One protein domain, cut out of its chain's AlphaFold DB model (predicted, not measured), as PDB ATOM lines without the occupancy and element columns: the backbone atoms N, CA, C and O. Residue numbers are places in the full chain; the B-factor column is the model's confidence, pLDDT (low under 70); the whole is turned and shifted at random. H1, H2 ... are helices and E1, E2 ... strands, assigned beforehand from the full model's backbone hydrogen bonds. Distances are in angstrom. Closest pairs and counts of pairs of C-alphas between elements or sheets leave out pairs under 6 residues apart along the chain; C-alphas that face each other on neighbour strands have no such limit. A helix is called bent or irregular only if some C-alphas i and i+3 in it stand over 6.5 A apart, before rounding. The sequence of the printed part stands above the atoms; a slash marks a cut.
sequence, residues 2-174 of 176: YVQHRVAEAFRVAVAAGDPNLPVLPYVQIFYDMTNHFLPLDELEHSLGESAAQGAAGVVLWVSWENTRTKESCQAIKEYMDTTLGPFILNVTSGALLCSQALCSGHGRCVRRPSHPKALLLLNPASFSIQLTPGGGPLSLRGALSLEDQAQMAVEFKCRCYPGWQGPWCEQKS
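Overview. This is residues 2 to 174 of the 176 residues of the protein "Hyaluronidase" of Pongo abelii (UniProt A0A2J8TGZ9). H1, H2 and H4b run much the same way in a stepped row, and hairpin E2 and E3 packs on H4b's far side. Sheet E1 - E4 and H5 sit at one end of H4b, H4a and H3 beyond the other. The printed part has 173 residues, five named helices and four named strands in order H1 H2 H3 H4 E1 E2 E3 H5 E4, class mixed. It is compact, radius of gyration of the C-alphas 17.3 A, spans 53, 39 and 27 A.

Along the chain. H1, residues 2 to 16, starts at C-alpha 2, (44.042, -22.803, -12.514). H2 is residues 41 to 53, H3 65 to 68. H4, residues 71 to 103, one helix by hydrogen bonds, is bent, C-alphas 83 and 86 being 7.0 A apart, with arms H4a, 71 to 83, and H4b, 86 to 103, 25.5 A long. E1 is 108 to 112, E2 128 to 132, E3 139 to 143, H5 147 to 156, and E4 157 to 161, ending at C-alpha 161, (53.575, 1.670, -12.723).

Arrangement. H1, with residues 3 to 7 alone, touches H2 at a shallow tilt, 12 degrees, closest C-alphas Val 3 and Ser 47, 5.9 A. H4b touches H2 at a shallow tilt, 30 degrees, closest C-alphas Val 92 and Gly 49, 6.4 A. Both 2.8 A apart, within hydrogen-bond range, are N 109 and O 160 across antiparallel E1 and E4, and N 129 and O 142 across hairpin E2 and E3. Every O i to N i+4 pair is within range in H1, H4a, H4b and H5, 8 of 9 in H2.

Size, cuts and confidence. The printed part has no cut; links H1 to H2, H2 to H3 and E1 to E2 are long; no printed residue is under 70 in pLDDT.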
ATOM      1  N   TYR A   2      44.253 -22.862 -11.052       97.12
ATOM      2  CA  TYR A   2      44.042 -22.803 -12.514       97.12
ATOM      3  C   TYR A   2      44.142 -21.376 -13.085       97.12
ATOM      4  O   TYR A   2      45.020 -21.107 -13.903       97.12
ATOM      5  N   VAL A   3      43.305 -20.445 -12.606       97.75
ATOM      6  CA  VAL A   3      43.287 -19.055 -13.105       97.75
ATOM      7  C   VAL A   3      44.623 -18.362 -12.855       97.75
ATOM      8  O   VAL A   3      45.180 -17.770 -13.777       97.75
ATOM      9  N   GLN A   4      45.174 -18.516 -11.647       97.38
ATOM     10  CA  GLN A   4      46.454 -17.926 -11.258       97.38
ATOM     11  C   GLN A   4      47.546 -18.170 -12.310       97.38
ATOM     12  O   GLN A   4      48.184 -17.223 -12.765       97.38
ATOM     13  N   HIS A   5      47.754 -19.425 -12.716       98.25
ATOM     14  CA  HIS A   5      48.820 -19.763 -13.661       98.25
ATOM     15  C   HIS A   5      48.521 -19.258 -15.075       98.25
ATOM     16  O   HIS A   5      49.437 -18.817 -15.763       98.25
ATOM     17  N   ARG A   6      47.255 -19.262 -15.507       98.56
ATOM     18  CA  ARG A   6      46.870 -18.761 -16.839       98.56
ATOM     19  C   ARG A   6      47.077 -17.257 -16.977       98.56
ATOM     20  O   ARG A   6      47.583 -16.806 -18.000       98.56
ATOM     21  N   VAL A   7      46.716 -16.491 -15.949       98.50
ATOM     22  CA  VAL A   7      46.937 -15.038 -15.926       98.50
ATOM     23  C   VAL A   7      48.431 -14.726 -15.818       98.50
ATOM     24  O   VAL A   7      48.937 -13.887 -16.563       98.50
ATOM     25  N   ALA A   8      49.161 -15.451 -14.965       98.12
ATOM     26  CA  ALA A   8      50.602 -15.274 -14.814       98.12
ATOM     27  C   ALA A   8      51.354 -15.555 -16.122       98.12
ATOM     28  O   ALA A   8      52.290 -14.830 -16.461       98.12
ATOM     29  N   GLU A   9      50.920 -16.563 -16.883       98.69
ATOM     30  CA  GLU A   9      51.515 -16.904 -18.173       98.69
ATOM     31  C   GLU A   9      51.367 -15.773 -19.194       98.69
ATOM     32  O   GLU A   9      52.340 -15.447 -19.872       98.69
ATOM     33  N   ALA A  10      50.203 -15.115 -19.253       98.62
ATOM     34  CA  ALA A  10      49.991 -13.965 -20.134       98.62
ATOM     35  C   ALA A  10      50.984 -12.825 -19.836       98.62
ATOM     36  O   ALA A  10      51.587 -12.262 -20.751       98.62
ATOM     37  N   PHE A  11      51.228 -12.529 -18.557       98.38
ATOM     38  CA  PHE A  11      52.249 -11.550 -18.174       98.38
ATOM     39  C   PHE A  11      53.671 -12.033 -18.471       98.38
ATOM     40  O   PHE A  11      54.505 -11.242 -18.907       98.38
ATOM     41  N   ARG A  12      53.964 -13.320 -18.256       98.25
ATOM     42  CA  ARG A  12      55.289 -13.895 -18.520       98.25
ATOM     43  C   ARG A  12      55.666 -13.762 -19.995       98.25
ATOM     44  O   ARG A  12      56.787 -13.353 -20.291       98.25
ATOM     45  N   VAL A  13      54.749 -14.086 -20.910       98.44
ATOM     46  CA  VAL A  13      55.006 -13.981 -22.355       98.44
ATOM     47  C   VAL A  13      55.112 -12.531 -22.820       98.44
ATOM     48  O   VAL A  13      55.976 -12.241 -23.639       98.44
ATOM     49  N   ALA A  14      54.322 -11.613 -22.252       98.12
ATOM     50  CA  ALA A  14      54.419 -10.182 -22.544       98.12
ATOM     51  C   ALA A  14      55.805  -9.620 -22.175       98.12
ATOM     52  O   ALA A  14      56.471  -8.985 -22.992       98.12
ATOM     53  N   VAL A  15      56.300  -9.960 -20.979       97.69
ATOM     54  CA  VAL A  15      57.657  -9.598 -20.536       97.69
ATOM     55  C   VAL A  15      58.725 -10.226 -21.434       97.69
ATOM     56  O   VAL A  15      59.666  -9.542 -21.828       97.69
ATOM     57  N   ALA A  16      58.586 -11.507 -21.791       98.06
ATOM     58  CA  ALA A  16      59.538 -12.196 -22.668       98.06
ATOM     59  C   ALA A  16      59.577 -11.612 -24.093       98.06
ATOM     60  O   ALA A  16      60.619 -11.666 -24.743       98.06
ATOM     61  N   ALA A  17      58.469 -11.033 -24.560       98.00
ATOM     62  CA  ALA A  17      58.371 -10.331 -25.838       98.00
ATOM     63  C   ALA A  17      58.892  -8.879 -25.788       98.00
ATOM     64  O   ALA A  17      58.880  -8.196 -26.809       98.00
ATOM     65  N   GLY A  18      59.349  -8.399 -24.624       97.06
ATOM     66  CA  GLY A  18      59.845  -7.031 -24.450       97.06
ATOM     67  C   GLY A  18      58.754  -5.976 -24.242       97.06
ATOM     68  O   GLY A  18      59.068  -4.790 -24.255       97.06
ATOM     69  N   ASP A  19      57.502  -6.383 -24.004       96.62
ATOM     70  CA  ASP A  19      56.384  -5.480 -23.703       96.62
ATOM     71  C   ASP A  19      55.780  -5.781 -22.315       96.62
ATOM     72  O   ASP A  19      54.711  -6.387 -22.193       96.62
ATOM     73  N   PRO A  20      56.446  -5.371 -21.220       94.38
ATOM     74  CA  PRO A  20      55.963  -5.614 -19.859       94.38
ATOM     75  C   PRO A  20      54.669  -4.854 -19.514       94.38
ATOM     76  O   PRO A  20      54.073  -5.123 -18.467       94.38
ATOM     77  N   ASN A  21      54.248  -3.905 -20.359       95.44
ATOM     78  CA  ASN A  21      53.082  -3.050 -20.141       95.44
ATOM     79  C   ASN A  21      51.857  -3.489 -20.952       95.44
ATOM     80  O   ASN A  21      50.805  -2.853 -20.832       95.44
ATOM     81  N   LEU A  22      51.968  -4.571 -21.732       97.75
ATOM     82  CA  LEU A  22      50.871  -5.101 -22.532       97.75
ATOM     83  C   LEU A  22      49.616  -5.325 -21.661       97.75
ATOM     84  O   LEU A  22      49.666  -6.067 -20.671       97.75
ATOM     85  N   PRO A  23      48.468  -4.711 -22.001       98.19
ATOM     86  CA  PRO A  23      47.231  -4.923 -21.265       98.19
ATOM     87  C   PRO A  23      46.756  -6.379 -21.367       98.19
ATOM     88  O   PRO A  23      46.402  -6.859 -22.440       98.19
ATOM     89  N   VAL A  24      46.690  -7.072 -20.231       98.62
ATOM     90  CA  VAL A  24      46.107  -8.419 -20.131       98.62
ATOM     91  C   VAL A  24      44.647  -8.304 -19.697       98.62
ATOM     92  O   VAL A  24      44.372  -7.760 -18.626       98.62
ATOM     93  N   LEU A  25      43.722  -8.814 -20.516       98.69
ATOM     94  CA  LEU A  25      42.284  -8.855 -20.234       98.69
ATOM     95  C   LEU A  25      41.760 -10.294 -20.382       98.69
ATOM     96  O   LEU A  25      41.412 -10.706 -21.491       98.69
ATOM     97  N   PRO A  26      41.729 -11.088 -19.298       98.62
ATOM     98  CA  PRO A  26      41.204 -12.447 -19.344       98.62
ATOM     99  C   PRO A  26      39.714 -12.473 -19.695       98.62
ATOM    100  O   PRO A  26      38.941 -11.630 -19.236       98.62
ATOM    101  N   TYR A  27      39.311 -13.478 -20.469       98.12
ATOM    102  CA  TYR A  27      37.904 -13.816 -20.668       98.12
ATOM    103  C   TYR A  27      37.413 -14.679 -19.511       98.12
ATOM    104  O   TYR A  27      38.065 -15.662 -19.152       98.12
ATOM    105  N   VAL A  28      36.264 -14.318 -18.943       96.94
ATOM    106  CA  VAL A  28      35.660 -15.018 -17.807       96.94
ATOM    107  C   VAL A  28      34.160 -15.194 -18.040       96.94
ATOM    108  O   VAL A  28      33.510 -14.320 -18.610       96.94
ATOM    109  N   GLN A  29      33.617 -16.327 -17.603       96.44
ATOM    110  CA  GLN A  29      32.180 -16.602 -17.578       96.44
ATOM    111  C   GLN A  29      31.634 -16.431 -16.158       96.44
ATOM    112  O   GLN A  29      32.379 -16.515 -15.189       96.44
ATOM    113  N   ILE A  30      30.325 -16.223 -16.030       97.50
ATOM    114  CA  ILE A  30      29.620 -16.225 -14.730       97.50
ATOM    115  C   ILE A  30      28.990 -17.586 -14.408       97.50
ATOM    116  O   ILE A  30      28.312 -17.732 -13.394       97.50
ATOM    117  N   PHE A  31      29.229 -18.569 -15.273       96.88
ATOM    118  CA  PHE A  31      28.834 -19.963 -15.137       96.88
ATOM    119  C   PHE A  31      30.077 -20.850 -15.225       96.88
ATOM    120  O   PHE A  31      31.075 -20.458 -15.840       96.88
ATOM    121  N   TYR A  32      30.011 -22.061 -14.671       94.50
ATOM    122  CA  TYR A  32      30.968 -23.099 -15.052       94.50
ATOM    123  C   TYR A  32      30.818 -23.425 -16.544       94.50
ATOM    124  O   TYR A  32      29.705 -23.411 -17.078       94.50
ATOM    125  N   ASP A  33      31.937 -23.717 -17.206       87.06
ATOM    126  CA  ASP A  33      31.979 -23.880 -18.661       87.06
ATOM    127  C   ASP A  33      30.993 -24.946 -19.159       87.06
ATOM    128  O   ASP A  33      30.903 -26.032 -18.586       87.06
ATOM    129  N   MET A  34      30.256 -24.622 -20.225       86.88
ATOM    130  CA  MET A  34      29.210 -25.472 -20.813       86.88
ATOM    131  C   MET A  34      28.070 -25.861 -19.847       86.88
ATOM    132  O   MET A  34      27.431 -26.900 -20.025       86.88
ATOM    133  N   THR A  35      27.786 -25.041 -18.830       91.94
ATOM    134  CA  THR A  35      26.684 -25.271 -17.879       91.94
ATOM    135  C   THR A  35      25.780 -24.044 -17.699       91.94
ATOM    136  O   THR A  35      26.037 -22.956 -18.210       91.94
ATOM    137  N   ASN A  36      24.707 -24.217 -16.924       90.25
ATOM    138  CA  ASN A  36      23.887 -23.140 -16.366       90.25
ATOM    139  C   ASN A  36      24.107 -22.960 -14.850       90.25
ATOM    140  O   ASN A  36      23.294 -22.323 -14.180       90.25
ATOM    141  N   HIS A  37      25.182 -23.528 -14.293       95.69
ATOM    142  CA  HIS A  37      25.510 -23.410 -12.876       95.69
ATOM    143  C   HIS A  37      26.310 -22.130 -12.646       95.69
ATOM    144  O   HIS A  37      27.455 -22.031 -13.092       95.69
ATOM    145  N   PHE A  38      25.698 -21.147 -11.977       98.06
ATOM    146  CA  PHE A  38      26.368 -19.893 -11.631       98.06
ATOM    147  C   PHE A  38      27.609 -20.153 -10.778       98.06
ATOM    148  O   PHE A  38      27.606 -21.022  -9.903       98.06
ATOM    149  N   LEU A  39      28.654 -19.365 -11.019       98.12
ATOM    150  CA  LEU A  39      29.825 -19.360 -10.157       98.12
ATOM    151  C   LEU A  39      29.428 -18.836  -8.765       98.12
ATOM    152  O   LEU A  39      28.826 -17.768  -8.670       98.12
ATOM    153  N   PRO A  40      29.731 -19.547  -7.669       97.94
ATOM    154  CA  PRO A  40      29.585 -18.979  -6.335       97.94
ATOM    155  C   PRO A  40      30.567 -17.813  -6.132       97.94
ATOM    156  O   PRO A  40      31.546 -17.668  -6.868       97.94
ATOM    157  N   LEU A  41      30.341 -17.011  -5.088       97.50
ATOM    158  CA  LEU A  41      31.210 -15.879  -4.735       97.50
ATOM    159  C   LEU A  41      32.695 -16.277  -4.633       97.50
ATOM    160  O   LEU A  41      33.555 -15.569  -5.144       97.50
ATOM    161  N   ASP A  42      32.976 -17.448  -4.060       97.38
ATOM    162  CA  ASP A  42      34.330 -18.005  -3.938       97.38
ATOM    163  C   ASP A  42      35.018 -18.201  -5.305       97.38
ATOM    164  O   ASP A  42      36.203 -17.928  -5.478       97.38
ATOM    165  N   GLU A  43      34.275 -18.600  -6.338       98.12
ATOM    166  CA  GLU A  43      34.830 -18.744  -7.690       98.12
ATOM    167  C   GLU A  43      35.008 -17.391  -8.387       98.12
ATOM    168  O   GLU A  43      35.917 -17.238  -9.206       98.12
ATOM    169  N   LEU A  44      34.202 -16.374  -8.053       98.50
ATOM    170  CA  LEU A  44      34.442 -15.001  -8.513       98.50
ATOM    171  C   LEU A  44      35.745 -14.442  -7.924       98.50
ATOM    172  O   LEU A  44      36.535 -13.828  -8.647       98.50
ATOM    173  N   GLU A  45      36.016 -14.702  -6.644       98.31
ATOM    174  CA  GLU A  45      37.289 -14.369  -5.995       98.31
ATOM    175  C   GLU A  45      38.463 -15.075  -6.683       98.31
ATOM    176  O   GLU A  45      39.441 -14.433  -7.075       98.31
ATOM    177  N   HIS A  46      38.329 -16.379  -6.938       98.12
ATOM    178  CA  HIS A  46      39.355 -17.187  -7.594       98.12
ATOM    179  C   HIS A  46      39.514 -16.944  -9.106       98.12
ATOM    180  O   HIS A  46      40.449 -17.489  -9.707       98.12
ATOM    181  N   SER A  47      38.662 -16.121  -9.726       98.19
ATOM    182  CA  SER A  47      38.728 -15.782 -11.152       98.19
ATOM    183  C   SER A  47      38.958 -14.289 -11.400       98.19
ATOM    184  O   SER A  47      40.050 -13.879 -11.809       98.19
ATOM    185  N   LEU A  48      37.955 -13.457 -11.134       98.62
ATOM    186  CA  LEU A  48      38.008 -12.007 -11.305       98.62
ATOM    187  C   LEU A  48      38.928 -11.364 -10.264       98.62
ATOM    188  O   LEU A  48      39.778 -10.550 -10.625       98.62
ATOM    189  N   GLY A  49      38.787 -11.757  -8.993       98.44
ATOM    190  CA  GLY A  49      39.649 -11.275  -7.909       98.44
ATOM    191  C   GLY A  49      41.114 -11.619  -8.169       98.44
ATOM    192  O   GLY A  49      41.984 -10.750  -8.124       98.44
ATOM    193  N   GLU A  50      41.373 -12.874  -8.532       98.62
ATOM    194  CA  GLU A  50      42.699 -13.368  -8.902       98.62
ATOM    195  C   GLU A  50      43.306 -12.586 -10.082       98.62
ATOM    196  O   GLU A  50      44.481 -12.213 -10.043       98.62
ATOM    197  N   SER A  51      42.506 -12.275 -11.107       98.69
ATOM    198  CA  SER A  51      42.945 -11.469 -12.255       98.69
ATOM    199  C   SER A  51      43.335 -10.047 -11.836       98.69
ATOM    200  O   SER A  51      44.406  -9.557 -12.209       98.69
ATOM    201  N   ALA A  52      42.502  -9.394 -11.019       98.69
ATOM    202  CA  ALA A  52      42.770  -8.054 -10.503       98.69
ATOM    203  C   ALA A  52      44.036  -8.022  -9.629       98.69
ATOM    204  O   ALA A  52      44.893  -7.161  -9.822       98.69
ATOM    205  N   ALA A  53      44.211  -9.001  -8.736       98.62
ATOM    206  CA  ALA A  53      45.366  -9.099  -7.841       98.62
ATOM    207  C   ALA A  53      46.707  -9.286  -8.579       98.62
ATOM    208  O   ALA A  53      47.760  -8.904  -8.061       98.62
ATOM    209  N   GLN A  54      46.696  -9.836  -9.798       98.62
ATOM    210  CA  GLN A  54      47.881  -9.913 -10.661       98.62
ATOM    211  C   GLN A  54      48.125  -8.653 -11.516       98.62
ATOM    212  O   GLN A  54      49.131  -8.572 -12.229       98.62
ATOM    213  N   GLY A  55      47.243  -7.654 -11.438       98.31
ATOM    214  CA  GLY A  55      47.347  -6.401 -12.183       98.31
ATOM    215  C   GLY A  55      46.802  -6.465 -13.609       98.31
ATOM    216  O   GLY A  55      47.274  -5.705 -14.466       98.31
ATOM    217  N   ALA A  56      45.842  -7.359 -13.887       98.62
ATOM    218  CA  ALA A  56      45.105  -7.361 -15.154       98.62
ATOM    219  C   ALA A  56      44.518  -5.971 -15.453       98.62
ATOM    220  O   ALA A  56      44.208  -5.196 -14.549       98.62
ATOM    221  N   ALA A  57      44.402  -5.632 -16.737       98.50
ATOM    222  CA  ALA A  57      43.834  -4.350 -17.167       98.50
ATOM    223  C   ALA A  57      42.322  -4.277 -17.010       98.50
ATOM    224  O   ALA A  57      41.750  -3.194 -16.968       98.50
ATOM    225  N   GLY A  58      41.708  -5.442 -16.912       98.25
ATOM    226  CA  GLY A  58      40.294  -5.652 -16.749       98.25
ATOM    227  C   GLY A  58      40.009  -7.115 -17.033       98.25
ATOM    228  O   GLY A  58      40.924  -7.934 -17.153       98.25
ATOM    229  N   VAL A  59      38.733  -7.422 -17.177       98.62
ATOM    230  CA  VAL A  59      38.241  -8.734 -17.583       98.62
ATOM    231  C   VAL A  59      37.147  -8.534 -18.617       98.62
ATOM    232  O   VAL A  59      36.446  -7.520 -18.597       98.62
ATOM    233  N   VAL A  60      36.986  -9.501 -19.511       98.56
ATOM    234  CA  VAL A  60      35.839  -9.559 -20.415       98.56
ATOM    235  C   VAL A  60      34.888 -10.624 -19.892       98.56
ATOM    236  O   VAL A  60      35.197 -11.814 -19.932       98.56
ATOM    237  N   LEU A  61      33.739 -10.186 -19.379       98.12
ATOM    238  CA  LEU A  61      32.655 -11.067 -18.954       98.12
ATOM    239  C   LEU A  61      31.878 -11.517 -20.189       98.12
ATOM    240  O   LEU A  61      31.111 -10.747 -20.766       98.12
ATOM    241  N   TRP A  62      32.101 -12.757 -20.606       96.81
ATOM    242  CA  TRP A  62      31.370 -13.370 -21.703       96.81
ATOM    243  C   TRP A  62      30.244 -14.247 -21.151       96.81
ATOM    244  O   TRP A  62      30.444 -15.023 -20.218       96.81
ATOM    245  N   VAL A  63      29.054 -14.115 -21.731       96.38
ATOM    246  CA  VAL A  63      27.884 -14.933 -21.405       96.38
ATOM    247  C   VAL A  63      27.393 -15.557 -22.702       96.38
ATOM    248  O   VAL A  63      27.165 -14.843 -23.680       96.38
ATOM    249  N   SER A  64      27.260 -16.884 -22.724       94.88
ATOM    250  CA  SER A  64      26.767 -17.591 -23.904       94.88
ATOM    251  C   SER A  64      25.339 -17.164 -24.230       94.88
ATOM    252  O   SER A  64      24.513 -16.957 -23.337       94.88
ATOM    253  N   TRP A  65      25.022 -17.108 -25.525       94.06
ATOM    254  CA  TRP A  65      23.666 -16.846 -26.011       94.06
ATOM    255  C   TRP A  65      22.646 -17.848 -25.444       94.06
ATOM    256  O   TRP A  65      21.478 -17.503 -25.266       94.06
ATOM    257  N   GLU A  66      23.089 -19.070 -25.125       92.94
ATOM    258  CA  GLU A  66      22.267 -20.115 -24.510       92.94
ATOM    259  C   GLU A  66      21.779 -19.711 -23.114       92.94
ATOM    260  O   GLU A  66      20.606 -19.907 -22.794       92.94
ATOM    261  N   ASN A  67      22.638 -19.070 -22.310       93.38
ATOM    262  CA  ASN A  67      22.307 -18.639 -20.949       93.38
ATOM    263  C   ASN A  67      21.411 -17.388 -20.913       93.38
ATOM    264  O   ASN A  67      20.864 -17.059 -19.867       93.38
ATOM    265  N   THR A  68      21.223 -16.695 -22.037       95.38
ATOM    266  CA  THR A  68      20.334 -15.521 -22.153       95.38
ATOM    267  C   THR A  68      19.119 -15.788 -23.046       95.38
ATOM    268  O   THR A  68      18.482 -14.855 -23.531       95.38
ATOM    269  N   ARG A  69      18.806 -17.061 -23.326       96.56
ATOM    270  CA  ARG A  69      17.783 -17.438 -24.312       96.56
ATOM    271  C   ARG A  69      16.353 -17.388 -23.776       96.56
ATOM    272  O   ARG A  69      15.438 -17.049 -24.523       96.56
ATOM    273  N   THR A  70      16.140 -17.789 -22.524       97.69
ATOM    274  CA  THR A  70      14.798 -17.906 -21.929       97.69
ATOM    275  C   THR A  70      14.549 -16.823 -20.889       97.69
ATOM    276  O   THR A  70      15.488 -16.283 -20.299       97.69
ATOM    277  N   LYS A  71      13.271 -16.526 -20.629       98.00
ATOM    278  CA  LYS A  71      12.872 -15.573 -19.587       98.00
ATOM    279  C   LYS A  71      13.419 -15.994 -18.224       98.00
ATOM    280  O   LYS A  71      13.913 -15.151 -17.485       98.00
ATOM    281  N   GLU A  72      13.359 -17.286 -17.921       97.69
ATOM    282  CA  GLU A  72      13.833 -17.871 -16.668       97.69
ATOM    283  C   GLU A  72      15.343 -17.664 -16.509       97.69
ATOM    284  O   GLU A  72      15.791 -17.240 -15.449       97.69
ATOM    285  N   SER A  73      16.121 -17.875 -17.576       97.00
ATOM    286  CA  SER A  73      17.577 -17.692 -17.534       97.00
ATOM    287  C   SER A  73      17.956 -16.217 -17.366       97.00
ATOM    288  O   SER A  73      18.782 -15.880 -16.522       97.00
ATOM    289  N   CYS A  74      17.295 -15.313 -18.097       98.00
ATOM    290  CA  CYS A  74      17.504 -13.869 -17.948       98.00
ATOM    291  C   CYS A  74      17.106 -13.360 -16.555       98.00
ATOM    292  O   CYS A  74      17.802 -12.518 -15.989       98.00
ATOM    293  N   GLN A  75      16.012 -13.876 -15.989       98.25
ATOM    294  CA  GLN A  75      15.575 -13.535 -14.637       98.25
ATOM    295  C   GLN A  75      16.578 -14.030 -13.586       98.25
ATOM    296  O   GLN A  75      16.946 -13.268 -12.695       98.25
ATOM    297  N   ALA A  76      17.096 -15.251 -13.735       98.06
ATOM    298  CA  ALA A  76      18.129 -15.776 -12.848       98.06
ATOM    299  C   ALA A  76      19.435 -14.962 -12.933       98.06
ATOM    300  O   ALA A  76      20.042 -14.663 -11.908       98.06
ATOM    301  N   ILE A  77      19.844 -14.525 -14.135       98.25
ATOM    302  CA  ILE A  77      21.001 -13.625 -14.308       98.25
ATOM    303  C   ILE A  77      20.753 -12.279 -13.623       98.25
ATOM    304  O   ILE A  77      21.661 -11.754 -12.983       98.25
ATOM    305  N   LYS A  78      19.541 -11.721 -13.729       97.25
ATOM    306  CA  LYS A  78      19.180 -10.487 -13.021       97.25
ATOM    307  C   LYS A  78      19.338 -10.657 -11.508       97.25
ATOM    308  O   LYS A  78      19.972  -9.825 -10.870       97.25
ATOM    309  N   GLU A  79      18.796 -11.729 -10.941       96.69
ATOM    310  CA  GLU A  79      18.898 -12.003  -9.504       96.69
ATOM    311  C   GLU A  79      20.350 -12.225  -9.069       96.69
ATOM    312  O   GLU A  79      20.786 -11.679  -8.054       96.69
ATOM    313  N   TYR A  80      21.135 -12.951  -9.867       98.00
ATOM    314  CA  TYR A  80      22.564 -13.146  -9.629       98.00
ATOM    315  C   TYR A  80      23.355 -11.829  -9.706       98.00
ATOM    316  O   TYR A  80      24.260 -11.598  -8.902       98.00
ATOM    317  N   MET A  81      22.991 -10.934 -10.628       96.94
ATOM    318  CA  MET A  81      23.565  -9.592 -10.732       96.94
ATOM    319  C   MET A  81      23.276  -8.758  -9.485       96.94
ATOM    320  O   MET A  81      24.194  -8.155  -8.934       96.94
ATOM    321  N   ASP A  82      22.027  -8.756  -9.024       94.88
ATOM    322  CA  ASP A  82      21.598  -7.942  -7.885       94.88
ATOM    323  C   ASP A  82      22.197  -8.452  -6.558       94.88
ATOM    324  O   ASP A  82      22.526  -7.656  -5.678       94.88
ATOM    325  N   THR A  83      22.360  -9.772  -6.413       94.75
ATOM    326  CA  THR A  83      22.744 -10.405  -5.136       94.75
ATOM    327  C   THR A  83      24.228 -10.736  -5.011       94.75
ATOM    328  O   THR A  83      24.753 -10.704  -3.901       94.75
ATOM    329  N   THR A  84      24.908 -11.065  -6.114       97.31
ATOM    330  CA  THR A  84      26.264 -11.637  -6.073       97.31
ATOM    331  C   THR A  84      27.228 -10.879  -6.978       97.31
ATOM    332  O   THR A  84      28.171 -10.251  -6.492       97.31
ATOM    333  N   LEU A  85      26.994 -10.891  -8.294       98.19
ATOM    334  CA  LEU A  85      27.959 -10.371  -9.261       98.19
ATOM    335  C   LEU A  85      28.116  -8.854  -9.172       98.19
ATOM    336  O   LEU A  85      29.239  -8.372  -9.106       98.19
ATOM    337  N   GLY A  86      27.022  -8.093  -9.135       97.75
ATOM    338  CA  GLY A  86      27.064  -6.632  -9.067       97.75
ATOM    339  C   GLY A  86      27.844  -6.120  -7.849       97.75
ATOM    340  O   GLY A  86      28.807  -5.366  -8.031       97.75
ATOM    341  N   PRO A  87      27.496  -6.547  -6.617       97.62
ATOM    342  CA  PRO A  87      28.249  -6.188  -5.418       97.62
ATOM    343  C   PRO A  87      29.723  -6.591  -5.499       97.62
ATOM    344  O   PRO A  87      30.591  -5.790  -5.156       97.62
ATOM    345  N   PHE A  88      30.023  -7.789  -6.009       98.44
ATOM    346  CA  PHE A  88      31.399  -8.251  -6.166       98.44
ATOM    347  C   PHE A  88      32.202  -7.405  -7.170       98.44
ATOM    348  O   PHE A  88      33.335  -7.025  -6.883       98.44
ATOM    349  N   ILE A  89      31.615  -7.044  -8.316       98.50
ATOM    350  CA  ILE A  89      32.252  -6.178  -9.322       98.50
ATOM    351  C   ILE A  89      32.580  -4.807  -8.729       98.50
ATOM    352  O   ILE A  89      33.695  -4.313  -8.917       98.50
ATOM    353  N   LEU A  90      31.644  -4.202  -7.991       98.25
ATOM    354  CA  LEU A  90      31.894  -2.925  -7.326       98.25
ATOM    355  C   LEU A  90      32.992  -3.058  -6.264       98.25
ATOM    356  O   LEU A  90      33.850  -2.180  -6.173       98.25
ATOM    357  N   ASN A  91      32.991  -4.160  -5.511       98.44
ATOM    358  CA  ASN A  91      33.992  -4.470  -4.498       98.44
ATOM    359  C   ASN A  91      35.405  -4.529  -5.106       98.44
ATOM    360  O   ASN A  91      36.250  -3.693  -4.784       98.44
ATOM    361  N   VAL A  92      35.644  -5.437  -6.058       98.56
ATOM    362  CA  VAL A  92      36.979  -5.641  -6.648       98.56
ATOM    363  C   VAL A  92      37.473  -4.420  -7.430       98.56
ATOM    364  O   VAL A  92      38.648  -4.058  -7.355       98.56
ATOM    365  N   THR A  93      36.578  -3.732  -8.148       98.69
ATOM    366  CA  THR A  93      36.941  -2.533  -8.919       98.69
ATOM    367  C   THR A  93      37.349  -1.393  -7.989       98.69
ATOM    368  O   THR A  93      38.364  -0.732  -8.220       98.69
ATOM    369  N   SER A  94      36.590  -1.183  -6.910       98.56
ATOM    370  CA  SER A  94      36.889  -0.142  -5.926       98.56
ATOM    371  C   SER A  94      38.149  -0.473  -5.129       98.56
ATOM    372  O   SER A  94      38.970   0.413  -4.921       98.56
ATOM    373  N   GLY A  95      38.349  -1.738  -4.742       98.62
ATOM    374  CA  GLY A  95      39.566  -2.195  -4.067       98.62
ATOM    375  C   GLY A  95      40.821  -1.950  -4.907       98.62
ATOM    376  O   GLY A  95      41.799  -1.383  -4.416       98.62
ATOM    377  N   ALA A  96      40.778  -2.283  -6.201       98.81
ATOM    378  CA  ALA A  96      41.882  -2.022  -7.123       98.81
ATOM    379  C   ALA A  96      42.161  -0.518  -7.308       98.81
ATOM    380  O   ALA A  96      43.325  -0.105  -7.305       98.81
ATOM    381  N   LEU A  97      41.114   0.305  -7.434       98.75
ATOM    382  CA  LEU A  97      41.240   1.759  -7.569       98.75
ATOM    383  C   LEU A  97      41.812   2.407  -6.304       98.75
ATOM    384  O   LEU A  97      42.756   3.192  -6.387       98.75
ATOM    385  N   LEU A  98      41.267   2.066  -5.138       98.69
ATOM    386  CA  LEU A  98      41.715   2.599  -3.854       98.69
ATOM    387  C   LEU A  98      43.165   2.209  -3.573       98.69
ATOM    388  O   LEU A  98      43.948   3.061  -3.164       98.69
ATOM    389  N   CYS A  99      43.553   0.966  -3.869       98.75
ATOM    390  CA  CYS A  99      44.946   0.548  -3.740       98.75
ATOM    391  C   CYS A  99      45.861   1.325  -4.698       98.75
ATOM    392  O   CYS A  99      46.919   1.799  -4.289       98.75
ATOM    393  N   SER A 100      45.447   1.525  -5.956       98.75
ATOM    394  CA  SER A 100      46.197   2.344  -6.917       98.75
ATOM    395  C   SER A 100      46.452   3.754  -6.381       98.75
ATOM    396  O   SER A 100      47.584   4.235  -6.431       98.75
ATOM    397  N   GLN A 101      45.425   4.398  -5.824       98.50
ATOM    398  CA  GLN A 101      45.514   5.748  -5.268       98.50
ATOM    399  C   GLN A 101      46.371   5.804  -3.998       98.50
ATOM    400  O   GLN A 101      47.248   6.657  -3.900       98.50
ATOM    401  N   ALA A 102      46.135   4.896  -3.050       98.06
ATOM    402  CA  ALA A 102      46.783   4.916  -1.742       98.06
ATOM    403  C   ALA A 102      48.240   4.432  -1.780       98.06
ATOM    404  O   ALA A 102      49.083   4.985  -1.080       98.06
ATOM    405  N   LEU A 103      48.543   3.410  -2.588       98.38
ATOM    406  CA  LEU A 103      49.857   2.761  -2.609       98.38
ATOM    407  C   LEU A 103      50.717   3.179  -3.804       98.38
ATOM    408  O   LEU A 103      51.934   3.266  -3.684       98.38
ATOM    409  N   CYS A 104      50.096   3.417  -4.959       98.56
ATOM    410  CA  CYS A 104      50.798   3.661  -6.222       98.56
ATOM    411  C   CYS A 104      50.616   5.090  -6.733       98.56
ATOM    412  O   CYS A 104      50.686   5.315  -7.941       98.56
ATOM    413  N   SER A 105      50.323   6.042  -5.842       98.31
ATOM    414  CA  SER A 105      50.139   7.467  -6.163       98.31
ATOM    415  C   SER A 105      49.078   7.746  -7.244       98.31
ATOM    416  O   SER A 105      49.089   8.797  -7.873       98.31
ATOM    417  N   GLY A 106      48.172   6.799  -7.513       98.38
ATOM    418  CA  GLY A 106      47.218   6.855  -8.629       98.38
ATOM    419  C   GLY A 106      47.837   6.622 -10.017       98.38
ATOM    420  O   GLY A 106      47.175   6.821 -11.036       98.38
ATOM    421  N   HIS A 107      49.097   6.200 -10.078       98.56
ATOM    422  CA  HIS A 107      49.910   6.117 -11.293       98.56
ATOM    423  C   HIS A 107      50.450   4.708 -11.577       98.56
ATOM    424  O   HIS A 107      51.367   4.511 -12.377       98.56
ATOM    425  N   GLY A 108      49.851   3.698 -10.954       98.44
ATOM    426  CA  GLY A 108      50.156   2.299 -11.215       98.44
ATOM    427  C   GLY A 108      49.064   1.367 -10.722       98.44
ATOM    428  O   GLY A 108      48.121   1.781 -10.050       98.44
ATOM    429  N   ARG A 109      49.205   0.085 -11.044       98.56
ATOM    430  CA  ARG A 109      48.351  -0.977 -10.506       98.56
ATOM    431  C   ARG A 109      49.018  -1.632  -9.316       98.56
ATOM    432  O   ARG A 109      50.217  -1.915  -9.357       98.56
ATOM    433  N   CYS A 110      48.222  -1.954  -8.307       98.69
ATOM    434  CA  CYS A 110      48.646  -2.880  -7.273       98.69
ATOM    435  C   CYS A 110      48.757  -4.292  -7.851       98.69
ATOM    436  O   CYS A 110      47.853  -4.781  -8.524       98.69
ATOM    437  N   VAL A 111      49.886  -4.937  -7.588       98.31
ATOM    438  CA  VAL A 111      50.185  -6.314  -7.973       98.31
ATOM    439  C   VAL A 111      50.645  -7.056  -6.733       98.31
ATOM    440  O   VAL A 111      51.490  -6.575  -5.974       98.31
ATOM    441  N   ARG A 112      50.079  -8.238  -6.526       97.50
ATOM    442  CA  ARG A 112      50.337  -9.082  -5.365       97.50
ATOM    443  C   ARG A 112      51.819  -9.404  -5.205       97.50
ATOM    444  O   ARG A 112      52.517  -9.732  -6.170       97.50
ATOM    445  N   ARG A 113      52.315  -9.335  -3.970       97.75
ATOM    446  CA  ARG A 113      53.680  -9.755  -3.641       97.75
ATOM    447  C   ARG A 113      53.781 -11.284  -3.639       97.75
ATOM    448  O   ARG A 113      52.863 -11.950  -3.167       97.75
ATOM    449  N   PRO A 114      54.920 -11.858  -4.068       95.06
ATOM    450  CA  PRO A 114      55.137 -13.305  -4.000       95.06
ATOM    451  C   PRO A 114      55.020 -13.890  -2.584       95.06
ATOM    452  O   PRO A 114      54.640 -15.045  -2.439       95.06
ATOM    453  N   SER A 115      55.311 -13.094  -1.547       97.19
ATOM    454  CA  SER A 115      55.169 -13.489  -0.138       97.19
ATOM    455  C   SER A 115      53.716 -13.674   0.311       97.19
ATOM    456  O   SER A 115      53.481 -14.344   1.309       97.19
ATOM    457  N   HIS A 116      52.748 -13.117  -0.421       97.06
ATOM    458  CA  HIS A 116      51.322 -13.183  -0.104       97.06
ATOM    459  C   HIS A 116      50.551 -13.766  -1.294       97.06
ATOM    460  O   HIS A 116      49.744 -13.071  -1.898       97.06
ATOM    461  N   PRO A 117      50.773 -15.038  -1.677       94.50
ATOM    462  CA  PRO A 117      50.334 -15.594  -2.964       94.50
ATOM    463  C   PRO A 117      48.813 -15.732  -3.135       94.50
ATOM    464  O   PRO A 117      48.377 -16.135  -4.208       94.50
ATOM    465  N   LYS A 118      48.018 -15.434  -2.101       94.56
ATOM    466  CA  LYS A 118      46.549 -15.521  -2.099       94.56
ATOM    467  C   LYS A 118      45.844 -14.188  -1.816       94.56
ATOM    468  O   LYS A 118      44.624 -14.170  -1.787       94.56
ATOM    469  N   ALA A 119      46.582 -13.097  -1.604       97.75
ATOM    470  CA  ALA A 119      45.983 -11.781  -1.377       97.75
ATOM    471  C   ALA A 119      45.091 -11.351  -2.558       97.75
ATOM    472  O   ALA A 119      45.383 -11.680  -3.714       97.75
ATOM    473  N   LEU A 120      44.024 -10.612  -2.259       98.19
ATOM    474  CA  LEU A 120      43.044 -10.105  -3.221       98.19
ATOM    475  C   LEU A 120      42.780  -8.617  -2.968       98.19
ATOM    476  O   LEU A 120      42.913  -8.134  -1.850       98.19
ATOM    477  N   LEU A 121      42.405  -7.884  -4.018       97.94
ATOM    478  CA  LEU A 121      42.079  -6.456  -3.937       97.94
ATOM    479  C   LEU A 121      40.582  -6.272  -3.668       97.94
ATOM    480  O   LEU A 121      39.830  -5.896  -4.564       97.94
ATOM    481  N   LEU A 122      40.159  -6.568  -2.442       97.38
ATOM    482  CA  LEU A 122      38.775  -6.425  -1.986       97.38
ATOM    483  C   LEU A 122      38.675  -5.355  -0.891       97.38
ATOM    484  O   LEU A 122      39.627  -5.081  -0.165       97.38
ATOM    485  N   LEU A 123      37.507  -4.735  -0.789       97.38
ATOM    486  CA  LEU A 123      37.135  -3.808   0.267       97.38
ATOM    487  C   LEU A 123      36.919  -4.555   1.583       97.38
ATOM    488  O   LEU A 123      36.258  -5.593   1.623       97.38
ATOM    489  N   ASN A 124      37.402  -3.966   2.673       96.69
ATOM    490  CA  ASN A 124      37.123  -4.443   4.017       96.69
ATOM    491  C   ASN A 124      35.659  -4.130   4.401       96.69
ATOM    492  O   ASN A 124      35.280  -2.953   4.404       96.69
ATOM    493  N   PRO A 125      34.832  -5.133   4.763       95.69
ATOM    494  CA  PRO A 125      33.437  -4.913   5.150       95.69
ATOM    495  C   PRO A 125      33.269  -4.124   6.461       95.69
ATOM    496  O   PRO A 125      32.184  -3.613   6.722       95.69
ATOM    497  N   ALA A 126      34.317  -4.002   7.285       96.25
ATOM    498  CA  ALA A 126      34.303  -3.126   8.458       96.25
ATOM    499  C   ALA A 126      34.451  -1.638   8.082       96.25
ATOM    500  O   ALA A 126      33.941  -0.768   8.787       96.25
ATOM    501  N   SER A 127      35.116  -1.349   6.960       96.31
ATOM    502  CA  SER A 127      35.395   0.012   6.482       96.31
ATOM    503  C   SER A 127      34.384   0.497   5.444       96.31
ATOM    504  O   SER A 127      34.150   1.702   5.313       96.31
ATOM    505  N   PHE A 128      33.782  -0.433   4.695       97.50
ATOM    506  CA  PHE A 128      32.905  -0.141   3.568       97.50
ATOM    507  C   PHE A 128      31.596  -0.928   3.605       97.50
ATOM    508  O   PHE A 128      31.539  -2.081   4.019       97.50
ATOM    509  N   SER A 129      30.544  -0.315   3.066       96.75
ATOM    510  CA  SER A 129      29.243  -0.938   2.844       96.75
ATOM    511  C   SER A 129      28.799  -0.706   1.402       96.75
ATOM    512  O   SER A 129      28.723   0.437   0.941       96.75
ATOM    513  N   ILE A 130      28.505  -1.797   0.694       95.69
ATOM    514  CA  ILE A 130      27.914  -1.782  -0.646       95.69
ATOM    515  C   ILE A 130      26.407  -1.974  -0.497       95.69
ATOM    516  O   ILE A 130      25.961  -2.956   0.091       95.69
ATOM    517  N   GLN A 131      25.626  -1.027  -1.012       90.69
ATOM    518  CA  GLN A 131      24.173  -1.017  -0.847       90.69
ATOM    519  C   GLN A 131      23.476  -0.745  -2.173       90.69
ATOM    520  O   GLN A 131      23.868   0.158  -2.918       90.69
ATOM    521  N   LEU A 132      22.401  -1.487  -2.435       86.50
ATOM    522  CA  LEU A 132      21.480  -1.184  -3.523       86.50
ATOM    523  C   LEU A 132      20.761   0.129  -3.200       86.50
ATOM    524  O   LEU A 132      20.252   0.305  -2.090       86.50
ATOM    525  N   THR A 133      20.725   1.068  -4.144       85.62
ATOM    526  CA  THR A 133      19.992   2.313  -3.906       85.62
ATOM    527  C   THR A 133      18.480   2.057  -3.940       85.62
ATOM    528  O   THR A 133      17.998   1.277  -4.773       85.62
ATOM    529  N   PRO A 134      17.701   2.696  -3.043       80.06
ATOM    530  CA  PRO A 134      16.249   2.556  -3.039       80.06
ATOM    531  C   PRO A 134      15.651   2.902  -4.408       80.06
ATOM    532  O   PRO A 134      16.042   3.889  -5.026       80.06
ATOM    533  N   GLY A 135      14.699   2.092  -4.878       79.00
ATOM    534  CA  GLY A 135      14.054   2.287  -6.182       79.00
ATOM    535  C   GLY A 135      14.782   1.656  -7.376       79.00
ATOM    536  O   GLY A 135      14.370   1.887  -8.508       79.00
ATOM    537  N   GLY A 136      15.822   0.844  -7.145       77.69
ATOM    538  CA  GLY A 136      16.508   0.104  -8.212       77.69
ATOM    539  C   GLY A 136      17.542   0.931  -8.977       77.69
ATOM    540  O   GLY A 136      17.795   0.666 -10.150       77.69
ATOM    541  N   GLY A 137      18.118   1.948  -8.332       83.62
ATOM    542  CA  GLY A 137      19.258   2.670  -8.886       83.62
ATOM    543  C   GLY A 137      20.562   1.855  -8.804       83.62
ATOM    544  O   GLY A 137      20.569   0.715  -8.328       83.62
ATOM    545  N   PRO A 138      21.694   2.434  -9.238       89.62
ATOM    546  CA  PRO A 138      22.986   1.758  -9.182       89.62
ATOM    547  C   PRO A 138      23.392   1.416  -7.741       89.62
ATOM    548  O   PRO A 138      22.964   2.064  -6.778       89.62
ATOM    549  N   LEU A 139      24.258   0.412  -7.593       93.50
ATOM    550  CA  LEU A 139      24.918   0.137  -6.319       93.50
ATOM    551  C   LEU A 139      25.686   1.377  -5.849       93.50
ATOM    552  O   LEU A 139      26.361   2.047  -6.629       93.50
ATOM    553  N   SER A 140      25.584   1.665  -4.557       93.62
ATOM    554  CA  SER A 140      26.311   2.740  -3.893       93.62
ATOM    555  C   SER A 140      27.366   2.163  -2.959       93.62
ATOM    556  O   SER A 140      27.120   1.173  -2.268       93.62
ATOM    557  N   LEU A 141      28.534   2.799  -2.940       96.06
ATOM    558  CA  LEU A 141      29.607   2.498  -2.006       96.06
ATOM    559  C   LEU A 141      29.642   3.577  -0.921       96.06
ATOM    560  O   LEU A 141      29.750   4.765  -1.228       96.06
ATOM    561  N   ARG A 142      29.551   3.169   0.345       96.00
ATOM    562  CA  ARG A 142      29.703   4.043   1.515       96.00
ATOM    563  C   ARG A 142      30.881   3.582   2.358       96.00
ATOM    564  O   ARG A 142      31.140   2.387   2.430       96.00
ATOM    565  N   GLY A 143      31.535   4.523   3.028       95.81
ATOM    566  CA  GLY A 143      32.700   4.254   3.866       95.81
ATOM    567  C   GLY A 143      33.937   4.998   3.382       95.81
ATOM    568  O   GLY A 143      33.857   5.834   2.479       95.81
ATOM    569  N   ALA A 144      35.070   4.704   4.006       96.50
ATOM    570  CA  ALA A 144      36.357   5.294   3.671       96.50
ATOM    571  C   ALA A 144      37.479   4.296   3.957       96.50
ATOM    572  O   ALA A 144      37.361   3.457   4.847       96.50
ATOM    573  N   LEU A 145      38.573   4.408   3.206       96.88
ATOM    574  CA  LEU A 145      39.729   3.536   3.364       96.88
ATOM    575  C   LEU A 145      40.449   3.879   4.674       96.88
ATOM    576  O   LEU A 145      40.971   4.988   4.817       96.88
ATOM    577  N   SER A 146      40.477   2.944   5.624       97.31
ATOM    578  CA  SER A 146      41.133   3.166   6.915       97.31
ATOM    579  C   SER A 146      42.661   3.108   6.791       97.31
ATOM    580  O   SER A 146      43.208   2.619   5.801       97.31
ATOM    581  N   LEU A 147      43.376   3.605   7.807       96.69
ATOM    582  CA  LEU A 147      44.837   3.470   7.866       96.69
ATOM    583  C   LEU A 147      45.276   2.004   8.000       96.69
ATOM    584  O   LEU A 147      46.334   1.640   7.494       96.69
ATOM    585  N   GLU A 148      44.463   1.167   8.648       97.25
ATOM    586  CA  GLU A 148      44.712  -0.273   8.765       97.25
ATOM    587  C   GLU A 148      44.589  -0.962   7.401       97.25
ATOM    588  O   GLU A 148      45.484  -1.709   7.011       97.25
ATOM    589  N   ASP A 149      43.557  -0.620   6.621       97.25
ATOM    590  CA  ASP A 149      43.394  -1.137   5.257       97.25
ATOM    591  C   ASP A 149      44.590  -0.752   4.373       97.25
ATOM    592  O   ASP A 149      45.120  -1.578   3.630       97.25
ATOM    593  N   GLN A 150      45.060   0.498   4.476       96.88
ATOM    594  CA  GLN A 150      46.237   0.974   3.739       96.88
ATOM    595  C   GLN A 150      47.512   0.231   4.148       96.88
ATOM    596  O   GLN A 150      48.310  -0.152   3.289       96.88
ATOM    597  N   ALA A 151      47.705   0.002   5.451       96.88
ATOM    598  CA  ALA A 151      48.842  -0.756   5.954       96.88
ATOM    599  C   ALA A 151      48.823  -2.198   5.425       96.88
ATOM    600  O   ALA A 151      49.851  -2.685   4.951       96.88
ATOM    601  N   GLN A 152      47.655  -2.846   5.415       97.19
ATOM    602  CA  GLN A 152      47.499  -4.191   4.862       97.19
ATOM    603  C   GLN A 152      47.810  -4.221   3.359       97.19
ATOM    604  O   GLN A 152      48.579  -5.070   2.901       97.19
ATOM    605  N   MET A 153      47.305  -3.245   2.593       97.88
ATOM    606  CA  MET A 153      47.629  -3.108   1.169       97.88
ATOM    607  C   MET A 153      49.143  -2.992   0.937       97.88
ATOM    608  O   MET A 153      49.677  -3.644   0.041       97.88
ATOM    609  N   ALA A 154      49.860  -2.217   1.756       97.00
ATOM    610  CA  ALA A 154      51.309  -2.056   1.632       97.00
ATOM    611  C   ALA A 154      52.100  -3.348   1.928       97.00
ATOM    612  O   ALA A 154      53.152  -3.588   1.319       97.00
ATOM    613  N   VAL A 155      51.586  -4.190   2.833       97.94
ATOM    614  CA  VAL A 155      52.162  -5.499   3.181       97.94
ATOM    615  C   VAL A 155      51.930  -6.528   2.073       97.94
ATOM    616  O   VAL A 155      52.838  -7.294   1.737       97.94
ATOM    617  N   GLU A 156      50.741  -6.549   1.477       98.44
ATOM    618  CA  GLU A 156      50.334  -7.578   0.515       98.44
ATOM    619  C   GLU A 156      50.697  -7.247  -0.936       98.44
ATOM    620  O   GLU A 156      50.999  -8.150  -1.726       98.44
ATOM    621  N   PHE A 157      50.724  -5.962  -1.293       98.69
ATOM    622  CA  PHE A 157      50.852  -5.493  -2.670       98.69
ATOM    623  C   PHE A 157      52.094  -4.626  -2.894       98.69
ATOM    624  O   PHE A 157      52.713  -4.070  -1.984       98.69
ATOM    625  N   LYS A 158      52.497  -4.557  -4.160       98.38
ATOM    626  CA  LYS A 158      53.506  -3.642  -4.701       98.38
ATOM    627  C   LYS A 158      52.966  -2.993  -5.971       98.38
ATOM    628  O   LYS A 158      51.979  -3.471  -6.525       98.38
ATOM    629  N   CYS A 159      53.635  -1.970  -6.478       98.50
ATOM    630  CA  CYS A 159      53.178  -1.277  -7.675       98.50
ATOM    631  C   CYS A 159      53.793  -1.831  -8.967       98.50
ATOM    632  O   CYS A 159      54.978  -2.165  -9.030       98.50
ATOM    633  N   ARG A 160      52.972  -1.893 -10.019       97.94
ATOM    634  CA  ARG A 160      53.391  -1.909 -11.425       97.94
ATOM    635  C   ARG A 160      52.937  -0.589 -12.040       97.94
ATOM    636  O   ARG A 160      51.739  -0.393 -12.248       97.94
ATOM    637  N   CYS A 161      53.878   0.319 -12.262       98.19
ATOM    638  CA  CYS A 161      53.575   1.670 -12.723       98.19
ATOM    639  C   CYS A 161      53.046   1.690 -14.152       98.19
ATOM    640  O   CYS A 161      53.381   0.829 -14.966       98.19
ATOM    641  N   TYR A 162      52.196   2.671 -14.443       97.88
ATOM    642  CA  TYR A 162      51.780   2.948 -15.809       97.88
ATOM    643  C   TYR A 162      52.953   3.510 -16.624       97.88
ATOM    644  O   TYR A 162      53.869   4.103 -16.044       97.88
ATOM    645  N   PRO A 163      52.934   3.368 -17.964       96.19
ATOM    646  CA  PRO A 163      53.916   4.018 -18.826       96.19
ATOM    647  C   PRO A 163      54.031   5.514 -18.506       96.19
ATOM    648  O   PRO A 163      53.016   6.196 -18.351       96.19
ATOM    649  N   GLY A 164      55.260   6.015 -18.383       96.19
ATOM    650  CA  GLY A 164      55.523   7.398 -17.976       96.19
ATOM    651  C   GLY A 164      55.762   7.601 -16.474       96.19
ATOM    652  O   GLY A 164      56.062   8.725 -16.072       96.19
ATOM    653  N   TRP A 165      55.645   6.556 -15.644       97.88
ATOM    654  CA  TRP A 165      55.849   6.623 -14.192       97.88
ATOM    655  C   TRP A 165      56.864   5.591 -13.698       97.88
ATOM    656  O   TRP A 165      56.971   4.487 -14.231       97.88
ATOM    657  N   GLN A 166      57.606   5.953 -12.656       96.00
ATOM    658  CA  GLN A 166      58.662   5.144 -12.059       96.00
ATOM    659  C   GLN A 166      58.709   5.310 -10.535       96.00
ATOM    660  O   GLN A 166      58.035   6.164  -9.957       96.00
ATOM    661  N   GLY A 167      59.561   4.504  -9.903       95.50
ATOM    662  CA  GLY A 167      59.690   4.431  -8.452       95.50
ATOM    663  C   GLY A 167      58.877   3.275  -7.864       95.50
ATOM    664  O   GLY A 167      58.012   2.707  -8.536       95.50
ATOM    665  N   PRO A 168      59.166   2.879  -6.616       95.12
ATOM    666  CA  PRO A 168      58.443   1.802  -5.944       95.12
ATOM    667  C   PRO A 168      56.956   2.123  -5.714       95.12
ATOM    668  O   PRO A 168      56.170   1.186  -5.563       95.12
ATOM    669  N   TRP A 169      56.577   3.407  -5.734       97.62
ATOM    670  CA  TRP A 169      55.223   3.905  -5.470       97.62
ATOM    671  C   TRP A 169      54.642   4.708  -6.644       97.62
ATOM    672  O   TRP A 169      53.620   5.376  -6.493       97.62
ATOM    673  N   CYS A 170      55.280   4.639  -7.820       98.06
ATOM    674  CA  CYS A 170      54.892   5.367  -9.033       98.06
ATOM    675  C   CYS A 170      54.764   6.883  -8.828       98.06
ATOM    676  O   CYS A 170      53.902   7.534  -9.410       98.06
ATOM    677  N   GLU A 171      55.607   7.443  -7.969       97.31
ATOM    678  CA  GLU A 171      55.527   8.827  -7.514       97.31
ATOM    679  C   GLU A 171      56.302   9.810  -8.409       97.31
ATOM    680  O   GLU A 171      56.115  11.024  -8.327       97.31
ATOM    681  N   GLN A 172      57.165   9.297  -9.289       96.75
ATOM    682  CA  GLN A 172      58.005  10.089 -10.188       96.75
ATOM    683  C   GLN A 172      57.657   9.813 -11.647       96.75
ATOM    684  O   GLN A 172      57.391   8.672 -12.022       96.75
ATOM    685  N   LYS A 173      57.739  10.837 -12.502       94.44
ATOM    686  CA  LYS A 173      57.688  10.627 -13.953       94.44
ATOM    687  C   LYS A 173      58.957   9.924 -14.430       94.44
ATOM    688  O   LYS A 173      60.048  10.235 -13.948       94.44
ATOM    689  N   SER A 174      58.825   8.990 -15.369       88.88
ATOM    690  CA  SER A 174      59.987   8.406 -16.038       88.88
ATOM    691  C   SER A 174      60.702   9.485 -16.855       88.88
ATOM    692  O   SER A 174      60.068  10.378 -17.415       88.88
TER     693      SER A 174